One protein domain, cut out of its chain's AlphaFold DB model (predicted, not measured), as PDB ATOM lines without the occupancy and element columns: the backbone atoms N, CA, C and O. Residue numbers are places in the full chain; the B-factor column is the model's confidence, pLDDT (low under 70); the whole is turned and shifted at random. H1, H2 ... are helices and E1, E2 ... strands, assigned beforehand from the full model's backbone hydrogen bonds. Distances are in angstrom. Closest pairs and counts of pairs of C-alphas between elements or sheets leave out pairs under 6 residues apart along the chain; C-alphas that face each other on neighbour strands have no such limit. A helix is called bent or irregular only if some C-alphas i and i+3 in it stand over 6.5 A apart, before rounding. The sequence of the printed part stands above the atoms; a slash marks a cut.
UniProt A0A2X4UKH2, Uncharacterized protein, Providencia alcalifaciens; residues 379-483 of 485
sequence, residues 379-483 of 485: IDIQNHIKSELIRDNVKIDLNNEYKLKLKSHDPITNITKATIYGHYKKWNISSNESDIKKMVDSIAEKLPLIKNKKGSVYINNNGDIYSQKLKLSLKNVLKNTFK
ATOM      1  N   ILE A 379     -48.890  -1.351  -7.941       91.81
ATOM      2  CA  ILE A 379     -47.898  -0.282  -8.047       91.81
ATOM      3  C   ILE A 379     -46.727  -0.646  -8.970       91.81
ATOM      4  O   ILE A 379     -46.257   0.215  -9.709       91.81
ATOM      5  N   ASP A 380     -46.291  -1.906  -9.001       92.25
ATOM      6  CA  ASP A 380     -45.196  -2.357  -9.867       92.25
ATOM      7  C   ASP A 380     -45.624  -2.311 -11.339       92.25
ATOM      8  O   ASP A 380     -44.871  -1.854 -12.204       92.25
ATOM      9  N   ILE A 381     -46.874  -2.696 -11.613       93.81
ATOM     10  CA  ILE A 381     -47.478  -2.624 -12.947       93.81
ATOM     11  C   ILE A 381     -47.589  -1.162 -13.395       93.81
ATOM     12  O   ILE A 381     -47.184  -0.815 -14.506       93.81
ATOM     13  N   GLN A 382     -48.074  -0.275 -12.523       95.69
ATOM     14  CA  GLN A 382     -48.201   1.156 -12.820       95.69
ATOM     15  C   GLN A 382     -46.841   1.830 -13.045       95.69
ATOM     16  O   GLN A 382     -46.680   2.623 -13.979       95.69
ATOM     17  N   ASN A 383     -45.838   1.482 -12.236       95.62
ATOM     18  CA  ASN A 383     -44.463   1.956 -12.393       95.62
ATOM     19  C   ASN A 383     -43.861   1.487 -13.723       95.62
ATOM     20  O   ASN A 383     -43.153   2.255 -14.387       95.62
ATOM     21  N   HIS A 384     -44.174   0.257 -14.145       96.25
ATOM     22  CA  HIS A 384     -43.777  -0.244 -15.455       96.25
ATOM     23  C   HIS A 384     -44.427   0.562 -16.583       96.25
ATOM     24  O   HIS A 384     -43.707   1.093 -17.425       96.25
ATOM     25  N   ILE A 385     -45.752   0.753 -16.554       97.06
ATOM     26  CA  ILE A 385     -46.480   1.511 -17.587       97.06
ATOM     27  C   ILE A 385     -45.902   2.925 -17.735       97.06
ATOM     28  O   ILE A 385     -45.606   3.372 -18.844       97.06
ATOM     29  N   LYS A 386     -45.691   3.630 -16.616       96.81
ATOM     30  CA  LYS A 386     -45.088   4.972 -16.609       96.81
ATOM     31  C   LYS A 386     -43.688   4.970 -17.219       96.81
ATOM     32  O   LYS A 386     -43.380   5.848 -18.023       96.81
ATOM     33  N   SER A 387     -42.858   3.991 -16.862       96.31
ATOM     34  CA  SER A 387     -41.501   3.846 -17.403       96.31
ATOM     35  C   SER A 387     -41.501   3.618 -18.917       96.31
ATOM     36  O   SER A 387     -40.729   4.264 -19.622       96.31
ATOM     37  N   GLU A 388     -42.400   2.774 -19.431       96.69
ATOM     38  CA  GLU A 388     -42.548   2.514 -20.871       96.69
ATOM     39  C   GLU A 388     -42.994   3.781 -21.624       96.69
ATOM     40  O   GLU A 388     -42.372   4.169 -22.611       96.69
ATOM     41  N   LEU A 389     -44.006   4.491 -21.106       97.06
ATOM     42  CA  LEU A 389     -44.485   5.757 -21.680       97.06
ATOM     43  C   LEU A 389     -43.379   6.827 -21.744       97.06
ATOM     44  O   LEU A 389     -43.316   7.600 -22.704       97.06
ATOM     45  N   ILE A 390     -42.516   6.890 -20.723       97.25
ATOM     46  CA  ILE A 390     -41.372   7.813 -20.670       97.25
ATOM     47  C   ILE A 390     -40.312   7.409 -21.695       97.25
ATOM     48  O   ILE A 390     -39.897   8.250 -22.495       97.25
ATOM     49  N   ARG A 391     -39.881   6.141 -21.674       96.88
ATOM     50  CA  ARG A 391     -38.819   5.618 -22.544       96.88
ATOM     51  C   ARG A 391     -39.168   5.810 -24.016       96.88
ATOM     52  O   ARG A 391     -38.353   6.318 -24.782       96.88
ATOM     53  N   ASP A 392     -40.405   5.497 -24.379       97.00
ATOM     54  CA  ASP A 392     -40.883   5.567 -25.757       97.00
ATOM     55  C   ASP A 392     -41.339   6.988 -26.146       97.00
ATOM     56  O   ASP A 392     -41.821   7.225 -27.253       97.00
ATOM     57  N   ASN A 393     -41.160   7.973 -25.255       95.00
ATOM     58  CA  ASN A 393     -41.461   9.381 -25.502       95.00
ATOM     59  C   ASN A 393     -42.927   9.661 -25.895       95.00
ATOM     60  O   ASN A 393     -43.201  10.628 -26.620       95.00
ATOM     61  N   VAL A 394     -43.858   8.863 -25.372       96.25
ATOM     62  CA  VAL A 394     -45.268   8.832 -25.773       96.25
ATOM     63  C   VAL A 394     -45.971  10.158 -25.491       96.25
ATOM     64  O   VAL A 394     -45.825  10.757 -24.421       96.25
ATOM     65  N   LYS A 395     -46.768  10.615 -26.460       94.56
ATOM     66  CA  LYS A 395     -47.707  11.727 -26.294       94.56
ATOM     67  C   LYS A 395     -49.110  11.153 -26.123       94.56
ATOM     68  O   LYS A 395     -49.630  10.527 -27.039       94.56
ATOM     69  N   ILE A 396     -49.686  11.365 -24.950       95.38
ATOM     70  CA  ILE A 396     -51.048  10.970 -24.602       95.38
ATOM     71  C   ILE A 396     -51.961  12.140 -24.953       95.38
ATOM     72  O   ILE A 396     -51.705  13.262 -24.515       95.38
ATOM     73  N   ASP A 397     -52.992  11.899 -25.751       92.06
ATOM     74  CA  ASP A 397     -53.955  12.939 -26.097       92.06
ATOM     75  C   ASP A 397     -54.834  13.285 -24.885       92.06
ATOM     76  O   ASP A 397     -55.243  12.417 -24.116       92.06
ATOM     77  N   LEU A 398     -55.076  14.580 -24.706       90.94
ATOM     78  CA  LEU A 398     -56.008  15.159 -23.744       90.94
ATOM     79  C   LEU A 398     -57.105  15.917 -24.513       90.94
ATOM     80  O   LEU A 398     -57.030  16.100 -25.729       90.94
ATOM     81  N   ASN A 399     -58.096  16.442 -23.791       85.81
ATOM     82  CA  ASN A 399     -59.157  17.267 -24.375       85.81
ATOM     83  C   ASN A 399     -58.601  18.546 -25.040       85.81
ATOM     84  O   ASN A 399     -57.601  19.110 -24.587       85.81
ATOM     85  N   ASN A 400     -59.303  19.057 -26.057       84.75
ATOM     86  CA  ASN A 400     -59.058  20.354 -26.716       84.75
ATOM     87  C   ASN A 400     -57.665  20.512 -27.364       84.75
ATOM     88  O   ASN A 400     -57.039  21.568 -27.233       84.75
ATOM     89  N   GLU A 401     -57.181  19.464 -28.043       87.00
ATOM     90  CA  GLU A 401     -55.882  19.414 -28.752       87.00
ATOM     91  C   GLU A 401     -54.641  19.494 -27.848       87.00
ATOM     92  O   GLU A 401     -53.519  19.728 -28.308       87.00
ATOM     93  N   TYR A 402     -54.813  19.284 -26.543       91.94
ATOM     94  CA  TYR A 402     -53.685  19.196 -25.626       91.94
ATOM     95  C   TYR A 402     -53.102  17.788 -25.628       91.94
ATOM     96  O   TYR A 402     -53.802  16.802 -25.828       91.94
ATOM     97  N   LYS A 403     -51.800  17.684 -25.362       94.19
ATOM     98  CA  LYS A 403     -51.114  16.400 -25.198       94.19
ATOM     99  C   LYS A 403     -50.300  16.388 -23.918       94.19
ATOM    100  O   LYS A 403     -49.629  17.370 -23.600       94.19
ATOM    101  N   LEU A 404     -50.298  15.266 -23.215       95.31
ATOM    102  CA  LEU A 404     -49.443  14.996 -22.068       95.31
ATOM    103  C   LEU A 404     -48.247  14.143 -22.498       95.31
ATOM    104  O   LEU A 404     -48.401  13.150 -23.199       95.31
ATOM    105  N   LYS A 405     -47.047  14.494 -22.035       96.62
ATOM    106  CA  LYS A 405     -45.856  13.644 -22.152       96.62
ATOM    107  C   LYS A 405     -45.210  13.478 -20.789       96.62
ATOM    108  O   LYS A 405     -44.823  14.476 -20.175       96.62
ATOM    109  N   LEU A 406     -45.038  12.238 -20.346       97.19
ATOM    110  CA  LEU A 406     -44.282  11.943 -19.131       97.19
ATOM    111  C   LEU A 406     -42.785  12.207 -19.364       97.19
ATOM    112  O   LEU A 406     -42.274  12.043 -20.470       97.19
ATOM    113  N   LYS A 407     -42.089  12.681 -18.329       96.69
ATOM    114  CA  LYS A 407     -40.670  13.075 -18.386       96.69
ATOM    115  C   LYS A 407     -39.788  12.212 -17.503       96.69
ATOM    116  O   LYS A 407     -38.700  11.840 -17.913       96.69
ATOM    117  N   SER A 408     -40.244  11.938 -16.290       96.75
ATOM    118  CA  SER A 408     -39.534  11.101 -15.329       96.75
ATOM    119  C   SER A 408     -40.526  10.559 -14.312       96.75
ATOM    120  O   SER A 408     -41.517  11.227 -14.009       96.75
ATOM    121  N   HIS A 409     -40.230   9.407 -13.732       96.62
ATOM    122  CA  HIS A 409     -41.001   8.828 -12.646       96.62
ATOM    123  C   HIS A 409     -40.034   8.294 -11.589       96.62
ATOM    124  O   HIS A 409     -39.086   7.590 -11.928       96.62
ATOM    125  N   ASP A 410     -40.247   8.683 -10.336       94.06
ATOM    126  CA  ASP A 410     -39.523   8.147  -9.187       94.06
ATOM    127  C   ASP A 410     -40.419   7.119  -8.479       94.06
ATOM    128  O   ASP A 410     -41.415   7.525  -7.873       94.06
ATOM    129  N   PRO A 411     -40.093   5.814  -8.539       90.62
ATOM    130  CA  PRO A 411     -40.912   4.764  -7.941       90.62
ATOM    131  C   PRO A 411     -40.865   4.755  -6.405       90.62
ATOM    132  O   PRO A 411     -41.764   4.193  -5.788       90.62
ATOM    133  N   ILE A 412     -39.865   5.388  -5.771       87.81
ATOM    134  CA  ILE A 412     -39.741   5.441  -4.303       87.81
ATOM    135  C   ILE A 412     -40.697   6.489  -3.736       87.81
ATOM    136  O   ILE A 412     -41.431   6.231  -2.785       87.81
ATOM    137  N   THR A 413     -40.708   7.687  -4.327       88.31
ATOM    138  CA  THR A 413     -41.615   8.771  -3.904       88.31
ATOM    139  C   THR A 413     -42.964   8.749  -4.630       88.31
ATOM    140  O   THR A 413     -43.849   9.544  -4.309       88.31
ATOM    141  N   ASN A 414     -43.115   7.861  -5.619       90.06
ATOM    142  CA  ASN A 414     -44.213   7.791  -6.586       90.06
ATOM    143  C   ASN A 414     -44.450   9.111  -7.355       90.06
ATOM    144  O   ASN A 414     -45.540   9.361  -7.866       90.06
ATOM    145  N   ILE A 415     -43.442   9.988  -7.457       92.81
ATOM    146  CA  ILE A 415     -43.590  11.280  -8.137       92.81
ATOM    147  C   ILE A 415     -43.312  11.124  -9.634       92.81
ATOM    148  O   ILE A 415     -42.190  10.866 -10.066       92.81
ATOM    149  N   THR A 416     -44.331  11.391 -10.444       95.81
ATOM    150  CA  THR A 416     -44.252  11.462 -11.905       95.81
ATOM    151  C   THR A 416     -44.193  12.919 -12.348       95.81
ATOM    152  O   THR A 416     -45.084  13.706 -12.033       95.81
ATOM    153  N   LYS A 417     -43.154  13.303 -13.092       95.75
ATOM    154  CA  LYS A 417     -43.068  14.605 -13.765       95.75
ATOM    155  C   LYS A 417     -43.547  14.455 -15.198       95.75
ATOM    156  O   LYS A 417     -43.160  13.513 -15.888       95.75
ATOM    157  N   ALA A 418     -44.335  15.411 -15.664       95.31
ATOM    158  CA  ALA A 418     -44.846  15.426 -17.023       95.31
ATOM    159  C   ALA A 418     -44.935  16.855 -17.565       95.31
ATOM    160  O   ALA A 418     -44.861  17.835 -16.824       95.31
ATOM    161  N   THR A 419     -45.092  16.967 -18.877       94.38
ATOM    162  CA  THR A 419     -45.317  18.235 -19.564       94.38
ATOM    163  C   THR A 419     -46.595  18.135 -20.381       94.38
ATOM    164  O   THR A 419     -46.764  17.186 -21.145       94.38
ATOM    165  N   ILE A 420     -47.463  19.129 -20.244       93.06
ATOM    166  CA  ILE A 420     -48.631  19.331 -21.096       93.06
ATOM    167  C   ILE A 420     -48.238  20.291 -22.221       93.06
ATOM    168  O   ILE A 420     -47.603  21.310 -21.954       93.06
ATOM    169  N   TYR A 421     -48.628  19.986 -23.455       90.50
ATOM    170  CA  TYR A 421     -48.410  20.800 -24.652       90.50
ATOM    171  C   TYR A 421     -49.760  21.156 -25.264       90.50
ATOM    172  O   TYR A 421     -50.627  20.291 -25.348       90.50
ATOM    173  N   GLY A 422     -49.922  22.391 -25.725       87.12
ATOM    174  CA  GLY A 422     -51.081  22.802 -26.520       87.12
ATOM    175  C   GLY A 422     -51.054  24.297 -26.807       87.12
ATOM    176  O   GLY A 422     -50.552  25.063 -25.982       87.12
ATOM    177  N   HIS A 423     -51.571  24.707 -27.970       82.81
ATOM    178  CA  HIS A 423     -51.714  26.120 -28.366       82.81
ATOM    179  C   HIS A 423     -50.427  26.939 -28.143       82.81
ATOM    180  O   HIS A 423     -50.433  27.972 -27.475       82.81
ATOM    181  N   TYR A 424     -49.293  26.409 -28.627       79.31
ATOM    182  CA  TYR A 424     -47.934  26.973 -28.503       79.31
ATOM    183  C   TYR A 424     -47.388  27.143 -27.073       79.31
ATOM    184  O   TYR A 424     -46.296  27.676 -26.879       79.31
ATOM    185  N   LYS A 425     -48.096  26.644 -26.056       84.88
ATOM    186  CA  LYS A 425     -47.703  26.727 -24.647       84.88
ATOM    187  C   LYS A 425     -47.352  25.355 -24.075       84.88
ATOM    188  O   LYS A 425     -47.741  24.305 -24.598       84.88
ATOM    189  N   LYS A 426     -46.569  25.379 -22.992       88.81
ATOM    190  CA  LYS A 426     -46.123  24.192 -22.258       88.81
ATOM    191  C   LYS A 426     -46.281  24.413 -20.759       88.81
ATOM    192  O   LYS A 426     -45.896  25.465 -20.255       88.81
ATOM    193  N   TRP A 427     -46.779  23.404 -20.053       89.56
ATOM    194  CA  TRP A 427     -46.913  23.424 -18.595       89.56
ATOM    195  C   TRP A 427     -46.231  22.207 -18.000       89.56
ATOM    196  O   TRP A 427     -46.530  21.076 -18.378       89.56
ATOM    197  N   ASN A 428     -45.318  22.440 -17.059       90.44
ATOM    198  CA  ASN A 428     -44.686  21.366 -16.310       90.44
ATOM    199  C   ASN A 428     -45.530  21.033 -15.087       90.44
ATOM    200  O   ASN A 428     -45.873  21.908 -14.285       90.44
ATOM    201  N   ILE A 429     -45.829  19.750 -14.948       91.38
ATOM    202  CA  ILE A 429     -46.626  19.216 -13.861       91.38
ATOM    203  C   ILE A 429     -45.861  18.110 -13.141       91.38
ATOM    204  O   ILE A 429     -44.984  17.447 -13.698       91.38
ATOM    205  N   SER A 430     -46.216  17.903 -11.884       92.25
ATOM    206  CA  SER A 430     -45.774  16.764 -11.088       92.25
ATOM    207  C   SER A 430     -46.982  16.146 -10.397       92.25
ATOM    208  O   SER A 430     -47.849  16.884  -9.940       92.25
ATOM    209  N   SER A 431     -47.054  14.822 -10.321       91.06
ATOM    210  CA  SER A 431     -48.137  14.113  -9.639       91.06
ATOM    211  C   SER A 431     -47.603  12.953  -8.811       91.06
ATOM    212  O   SER A 431     -46.614  12.347  -9.212       91.06
ATOM    213  N   ASN A 432     -48.228  12.664  -7.668       91.00
ATOM    214  CA  ASN A 432     -47.989  11.438  -6.896       91.00
ATOM    215  C   ASN A 432     -49.126  10.404  -7.033       91.00
ATOM    216  O   ASN A 432     -49.225   9.501  -6.206       91.00
ATOM    217  N   GLU A 433     -49.996  10.547  -8.036       91.56
ATOM    218  CA  GLU A 433     -51.013   9.545  -8.359       91.56
ATOM    219  C   GLU A 433     -50.334   8.282  -8.916       91.56
ATOM    220  O   GLU A 433     -49.519   8.356  -9.845       91.56
ATOM    221  N   SER A 434     -50.614   7.123  -8.312       90.50
ATOM    222  CA  SER A 434     -50.027   5.840  -8.712       90.50
ATOM    223  C   SER A 434     -50.645   5.342 -10.008       90.50
ATOM    224  O   SER A 434     -49.894   4.938 -10.894       90.50
ATOM    225  N   ASP A 435     -51.965   5.428 -10.150       93.56
ATOM    226  CA  ASP A 435     -52.659   4.939 -11.334       93.56
ATOM    227  C   ASP A 435     -52.531   5.923 -12.505       93.56
ATOM    228  O   ASP A 435     -52.936   7.085 -12.428       93.56
ATOM    229  N   ILE A 436     -51.953   5.470 -13.620       94.56
ATOM    230  CA  ILE A 436     -51.698   6.337 -14.774       94.56
ATOM    231  C   ILE A 436     -52.983   6.879 -15.409       94.56
ATOM    232  O   ILE A 436     -52.995   8.021 -15.870       94.56
ATOM    233  N   LYS A 437     -54.063   6.092 -15.427       94.12
ATOM    234  CA  LYS A 437     -55.333   6.497 -16.029       94.12
ATOM    235  C   LYS A 437     -55.980   7.571 -15.166       94.12
ATOM    236  O   LYS A 437     -56.249   8.659 -15.662       94.12
ATOM    237  N   LYS A 438     -56.071   7.331 -13.856       93.31
ATOM    238  CA  LYS A 438     -56.560   8.319 -12.888       93.31
ATOM    239  C   LYS A 438     -55.733   9.605 -12.910       93.31
ATOM    240  O   LYS A 438     -56.293  10.699 -12.824       93.31
ATOM    241  N   MET A 439     -54.411   9.498 -13.068       92.88
ATOM    242  CA  MET A 439     -53.527  10.658 -13.201       92.88
ATOM    243  C   MET A 439     -53.874  11.482 -14.447       92.88
ATOM    244  O   MET A 439     -54.000  12.703 -14.357       92.88
ATOM    245  N   VAL A 440     -54.017  10.828 -15.603       93.44
ATOM    246  CA  VAL A 440     -54.356  11.478 -16.878       93.44
ATOM    247  C   VAL A 440     -55.743  12.112 -16.820       93.44
ATOM    248  O   VAL A 440     -55.873  13.278 -17.190       93.44
ATOM    249  N   ASP A 441     -56.734  11.402 -16.283       91.81
ATOM    250  CA  ASP A 441     -58.106  11.893 -16.123       91.81
ATOM    251  C   ASP A 441     -58.137  13.138 -15.220       91.81
ATOM    252  O   ASP A 441     -58.683  14.173 -15.602       91.81
ATOM    253  N   SER A 442     -57.428  13.100 -14.085       90.31
ATOM    254  CA  SER A 442     -57.302  14.247 -13.172       90.31
ATOM    255  C   SER A 442     -56.631  15.458 -13.834       90.31
ATOM    256  O   SER A 442     -56.989  16.608 -13.573       90.31
ATOM    257  N   ILE A 443     -55.635  15.230 -14.698       90.88
ATOM    258  CA  ILE A 443     -54.977  16.299 -15.463       90.88
ATOM    259  C   ILE A 443     -55.928  16.882 -16.511       90.88
ATOM    260  O   ILE A 443     -55.960  18.103 -16.685       90.88
ATOM    261  N   ALA A 444     -56.670  16.029 -17.219       90.56
ATOM    262  CA  ALA A 444     -57.604  16.433 -18.261       90.56
ATOM    263  C   ALA A 444     -58.764  17.257 -17.685       90.56
ATOM    264  O   ALA A 444     -59.054  18.340 -18.196       90.56
ATOM    265  N   GLU A 445     -59.362  16.792 -16.587       90.25
ATOM    266  CA  GLU A 445     -60.436  17.486 -15.869       90.25
ATOM    267  C   GLU A 445     -59.983  18.879 -15.417       90.25
ATOM    268  O   GLU A 445     -60.664  19.884 -15.628       90.25
ATOM    269  N   LYS A 446     -58.777  18.968 -14.852       87.50
ATOM    270  CA  LYS A 446     -58.279  20.210 -14.254       87.50
ATOM    271  C   LYS A 446     -57.441  21.064 -15.200       87.50
ATOM    272  O   LYS A 446     -56.864  22.079 -14.792       87.50
ATOM    273  N   LEU A 447     -57.408  20.709 -16.481       88.44
ATOM    274  CA  LEU A 447     -56.690  21.427 -17.524       88.44
ATOM    275  C   LEU A 447     -57.029  22.934 -17.568       88.44
ATOM    276  O   LEU A 447     -56.088  23.723 -17.688       88.44
ATOM    277  N   PRO A 448     -58.294  23.393 -17.410       86.50
ATOM    278  CA  PRO A 448     -58.614  24.825 -17.367       86.50
ATOM    279  C   PRO A 448     -57.901  25.576 -16.233       86.50
ATOM    280  O   PRO A 448     -57.398  26.680 -16.435       86.50
ATOM    281  N   LEU A 449     -57.786  24.955 -15.055       82.94
ATOM    282  CA  LEU A 449     -57.103  25.538 -13.897       82.94
ATOM    283  C   LEU A 449     -55.585  25.573 -14.099       82.94
ATOM    284  O   LEU A 449     -54.933  26.558 -13.750       82.94
ATOM    285  N   ILE A 450     -55.018  24.514 -14.686       82.81
ATOM    286  CA  ILE A 450     -53.579  24.416 -14.971       82.81
ATOM    287  C   ILE A 450     -53.141  25.529 -15.932       82.81
ATOM    288  O   ILE A 450     -52.106  26.155 -15.702       82.81
ATOM    289  N   LYS A 451     -53.950  25.828 -16.960       81.38
ATOM    290  CA  LYS A 451     -53.665  26.882 -17.952       81.38
ATOM    291  C   LYS A 451     -53.490  28.267 -17.325       81.38
ATOM    292  O   LYS A 451     -52.672  29.044 -17.815       81.38
ATOM    293  N   ASN A 452     -54.225  28.547 -16.249       77.06
ATOM    294  CA  ASN A 452     -54.279  29.861 -15.607       77.06
ATOM    295  C   ASN A 452     -53.241  30.044 -14.485       77.06
ATOM    296  O   ASN A 452     -53.056  31.161 -13.999       77.06
ATOM    297  N   LYS A 453     -52.533  28.985 -14.061       72.62
ATOM    298  CA  LYS A 453     -51.499  29.096 -13.019       72.62
ATOM    299  C   LYS A 453     -50.143  29.511 -13.596       72.62
ATOM    300  O   LYS A 453     -49.674  28.974 -14.596       72.62
ATOM    301  N   LYS A 454     -49.466  30.437 -12.904       66.25
ATOM    302  CA  LYS A 454     -48.060  30.785 -13.170       66.25
ATOM    303  C   LYS A 454     -47.125  29.767 -12.502       66.25
ATOM    304  O   LYS A 454     -47.202  29.561 -11.291       66.25
ATOM    305  N   GLY A 455     -46.204  29.193 -13.278       68.69
ATOM    306  CA  GLY A 455     -45.162  28.273 -12.800       68.69
ATOM    307  C   GLY A 455     -45.565  26.793 -12.801       68.69
ATOM    308  O   GLY A 455     -46.606  26.412 -13.327       68.69
ATOM    309  N   SER A 456     -44.706  25.948 -12.230       73.25
ATOM    310  CA  SER A 456     -44.920  24.499 -12.160       73.25
ATOM    311  C   SER A 456     -46.087  24.124 -11.243       73.25
ATOM    312  O   SER A 456     -46.254  24.687 -10.153       73.25
ATOM    313  N   VAL A 457     -46.849  23.115 -11.657       83.62
ATOM    314  CA  VAL A 457     -48.050  22.646 -10.956       83.62
ATOM    315  C   VAL A 457     -47.803  21.280 -10.307       83.62
ATOM    316  O   VAL A 457     -47.072  20.443 -10.837       83.62
ATOM    317  N   TYR A 458     -48.389  21.051  -9.134       84.31
ATOM    318  CA  TYR A 458     -48.401  19.752  -8.466       84.31
ATOM    319  C   TYR A 458     -49.836  19.256  -8.276       84.31
ATOM    320  O   TYR A 458     -50.682  20.033  -7.841       84.31
ATOM    321  N   ILE A 459     -50.079  17.981  -8.578       81.62
ATOM    322  CA  ILE A 459     -51.364  17.289  -8.431       81.62
ATOM    323  C   ILE A 459     -51.180  16.165  -7.408       81.62
ATOM    324  O   ILE A 459     -50.323  15.305  -7.614       81.62
ATOM    325  N   ASN A 460     -51.923  16.171  -6.299       80.06
ATOM    326  CA  ASN A 460     -51.845  15.063  -5.338       80.06
ATOM    327  C   ASN A 460     -52.646  13.818  -5.821       80.06
ATOM    328  O   ASN A 460     -53.275  13.846  -6.875       80.06
ATOM    329  N   ASN A 461     -52.651  12.738  -5.042       76.12
ATOM    330  CA  ASN A 461     -53.386  11.484  -5.282       76.12
ATOM    331  C   ASN A 461     -54.917  11.608  -5.118       76.12
ATOM    332  O   ASN A 461     -55.665  10.707  -5.493       76.12
ATOM    333  N   ASN A 462     -55.395  12.728  -4.578       74.00
ATOM    334  CA  ASN A 462     -56.811  13.101  -4.561       74.00
ATOM    335  C   ASN A 462     -57.166  14.006  -5.758       74.00
ATOM    336  O   ASN A 462     -58.301  14.447  -5.908       74.00
ATOM    337  N   GLY A 463     -56.185  14.305  -6.615       68.31
ATOM    338  CA  GLY A 463     -56.304  15.205  -7.752       68.31
ATOM    339  C   GLY A 463     -56.113  16.688  -7.412       68.31
ATOM    340  O   GLY A 463     -56.155  17.517  -8.318       68.31
ATOM    341  N   ASP A 464     -55.932  17.098  -6.158       76.81
ATOM    342  CA  ASP A 464     -55.863  18.515  -5.763       76.81
ATOM    343  C   ASP A 464     -54.656  19.245  -6.364       76.81
ATOM    344  O   ASP A 464     -53.545  18.709  -6.409       76.81
ATOM    345  N   ILE A 465     -54.860  20.501  -6.787       73.06
ATOM    346  CA  ILE A 465     -53.847  21.303  -7.483       73.06
ATOM    347  C   ILE A 465     -53.170  22.329  -6.573       73.06
ATOM    348  O   ILE A 465     -53.762  23.331  -6.162       73.06
ATOM    349  N   TYR A 466     -51.849  22.220  -6.472       74.94
ATOM    350  CA  TYR A 466     -50.983  23.161  -5.767       74.94
ATOM    351  C   TYR A 466     -50.022  23.851  -6.742       74.94
ATOM    352  O   TYR A 466     -49.514  23.237  -7.680       74.94
ATOM    353  N   SER A 467     -49.747  25.144  -6.537       66.44
ATOM    354  CA  SER A 467     -48.625  25.794  -7.232       66.44
ATOM    355  C   SER A 467     -47.325  25.434  -6.506       66.44
ATOM    356  O   SER A 467     -47.306  25.395  -5.276       66.44
ATOM    357  N   GLN A 468     -46.225  25.169  -7.221       54.66
ATOM    358  CA  GLN A 468     -44.963  24.794  -6.563       54.66
ATOM    359  C   GLN A 468     -44.413  25.878  -5.617       54.66
ATOM    360  O   GLN A 468     -43.688  25.524  -4.688       54.66
ATOM    361  N   LYS A 469     -44.821  27.153  -5.753       50.28
ATOM    362  CA  LYS A 469     -44.510  28.196  -4.754       50.28
ATOM    363  C   LYS A 469     -45.026  27.847  -3.347       50.28
ATOM    364  O   LYS A 469     -44.397  28.250  -2.378       50.28
ATOM    365  N   LEU A 470     -46.093  27.049  -3.218       42.88
ATOM    366  CA  LEU A 470     -46.631  26.598  -1.925       42.88
ATOM    367  C   LEU A 470     -45.967  25.327  -1.363       42.88
ATOM    368  O   LEU A 470     -46.115  25.041  -0.181       42.88
ATOM    369  N   LYS A 471     -45.220  24.542  -2.155       43.91
ATOM    370  CA  LYS A 471     -44.678  23.254  -1.669       43.91
ATOM    371  C   LYS A 471     -43.439  23.398  -0.777       43.91
ATOM    372  O   LYS A 471     -43.165  22.505   0.025       43.91
ATOM    373  N   LEU A 472     -42.718  24.517  -0.884       42.94
ATOM    374  CA  LEU A 472     -41.619  24.844   0.031       42.94
ATOM    375  C   LEU A 472     -42.113  25.047   1.473       42.94
ATOM    376  O   LEU A 472     -41.370  24.731   2.396       42.94
ATOM    377  N   SER A 473     -43.370  25.465   1.690       45.44
ATOM    378  CA  SER A 473     -43.909  25.579   3.051       45.44
ATOM    379  C   SER A 473     -44.283  24.215   3.639       45.44
ATOM    380  O   SER A 473     -43.919  23.938   4.771       45.44
ATOM    381  N   LEU A 474     -44.893  23.304   2.872       42.34
ATOM    382  CA  LEU A 474     -45.317  21.986   3.378       42.34
ATOM    383  C   LEU A 474     -44.152  21.054   3.745       42.34
ATOM    384  O   LEU A 474     -44.240  20.329   4.734       42.34
ATOM    385  N   LYS A 475     -43.034  21.100   3.005       45.50
ATOM    386  CA  LYS A 475     -41.823  20.338   3.367       45.50
ATOM    387  C   LYS A 475     -41.180  20.872   4.658       45.50
ATOM    388  O   LYS A 475     -40.616  20.084   5.408       45.50
ATOM    389  N   ASN A 476     -41.310  22.175   4.930       42.62
ATOM    390  CA  ASN A 476     -40.847  22.817   6.165       42.62
ATOM    391  C   ASN A 476     -41.817  22.596   7.338       42.62
ATOM    392  O   ASN A 476     -41.368  22.385   8.460       42.62
ATOM    393  N   VAL A 477     -43.127  22.559   7.085       44.16
ATOM    394  CA  VAL A 477     -44.147  22.244   8.097       44.16
ATOM    395  C   VAL A 477     -44.006  20.797   8.571       44.16
ATOM    396  O   VAL A 477     -43.957  20.579   9.776       44.16
ATOM    397  N   LEU A 478     -43.824  19.831   7.661       42.03
ATOM    398  CA  LEU A 478     -43.602  18.420   8.017       42.03
ATOM    399  C   LEU A 478     -42.252  18.185   8.713       42.03
ATOM    400  O   LEU A 478     -42.172  17.377   9.630       42.03
ATOM    401  N   LYS A 479     -41.187  18.919   8.360       46.00
ATOM    402  CA  LYS A 479     -39.905  18.835   9.091       46.00
ATOM    403  C   LYS A 479     -39.975  19.413  10.509       46.00
ATOM    404  O   LYS A 479     -39.200  18.988  11.359       46.00
ATOM    405  N   ASN A 480     -40.885  20.358  10.754       42.03
ATOM    406  CA  ASN A 480     -41.067  20.996  12.060       42.03
ATOM    407  C   ASN A 480     -42.104  20.287  12.947       42.03
ATOM    408  O   ASN A 480     -42.046  20.446  14.159       42.03
ATOM    409  N   THR A 481     -43.010  19.478  12.385       40.06
ATOM    410  CA  THR A 481     -43.972  18.680  13.179       40.06
ATOM    411  C   THR A 481     -43.376  17.381  13.729       40.06
ATOM    412  O   THR A 481     -43.865  16.884  14.733       40.06
ATOM    413  N   PHE A 482     -42.282  16.869  13.152       43.38
ATOM    414  CA  PHE A 482     -41.551  15.693  13.666       43.38
ATOM    415  C   PHE A 482     -40.345  16.044  14.559       43.38
ATOM    416  O   PHE A 482     -39.450  15.228  14.756       43.38
ATOM    417  N   LYS A 483     -40.308  17.261  15.113       39.91
ATOM    418  CA  LYS A 483     -39.357  17.673  16.156       39.91
ATOM    419  C   LYS A 483     -40.088  18.053  17.447       39.91
ATOM    420  O   LYS A 483     -39.896  19.149  17.941       39.91
TER     421      LYS A 483
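Overview. This is residues 379 to 483 of the 485 residues of an uncharacterized protein of Providencia alcalifaciens (UniProt A0A2X4UKH2). A strongly twisted sheet of three long strands, E1 to E3, and two short ones, E4 and E5, has H1, H2 and H3 over one face, making two layers. Past the short strands, residues 472 to 483, of which 472 to 481 belong to H4, stick out as an arm. The 105 printed residues run H1 E1 E2 E3 H2 H3 E4 E5 H4, in the mixed class of helices and strands; the mixed sheet has the order E1, E2, E3, E4, E5. The whole is compact, with a radius of gyration of the C-alphas of 14.1 A, and spans 47 by 34 by 19 A.

Arrangement. Start at H1, residues 379 to 391, which lies over E1, residues 403 to 410, at a height over the sheet of 8.6 A; their closest C-alphas, of Ile 390 and Leu 406, are 5.3 A apart. E1, E2, residues 415 to 422, and E3, residues 425 to 431, form a meander, each strand the antiparallel neighbour of the one before: look for N 405 and O 419 at 2.8 A, and N 418 and O 429 at 2.9 A. H2, residues 436 to 445, lies over E3 on the same face as H1, slantwise to the strands at 51 degrees on the local plane; the closest C-alphas of H2 and E3, of Met 439 and Ser 431, are 7.3 A apart. H1 and H2 only just touch, with 3 pairs of C-alphas within 8 A, the closest being Gln 382 and Ile 436 at 6.5 A. H3, residues 447 to 452, is on that face too and leads to E4, residues 457 to 459, the parallel neighbour of E3, with N 459 and O 430 at 2.8 A; E3, H2, H3 and E4 are a strand-helix-strand unit, two parallel neighbours joined through helices, with a left-handed crossover. E4 and E5, residues 465 to 467, form a hairpin, with N 466 and O 458 at 2.8 A. H4, residues 468 to 481, only grazes the sheet with residues 468 to 471. Every O i to N i+4 pair is within hydrogen-bond range in H1 and H2; the counts are 1 of 2 in H3 and 6 of 10 in H4.

Along the chain. Find C-alpha 379 at (-47.898, -0.282, -8.047); from there H1 runs 18.1 A. E1 is 21.4 A long and bends by 50 degrees at residue 407; E2 is 23.0 A, E3 19.6 A and H2 14.2 A. H3, E4 and E5 are shorter. H4 runs 20.7 A to C-alpha 481 at (-43.972, 18.680, 13.179) and is irregular, but only just: C-alphas 469 and 472 are 6.52 A apart.

Size, cuts and confidence. The C-alphas farthest apart, of Glu 401 and Lys 483, are 47.9 A apart. The printed part has no cut; the link from H1 to E1 is long, and its residues 396 to 397 pair antiparallel with 403 to 404 of E1. Look for pLDDT under 70 at residues 454 to 455, 463 and 467 to 483.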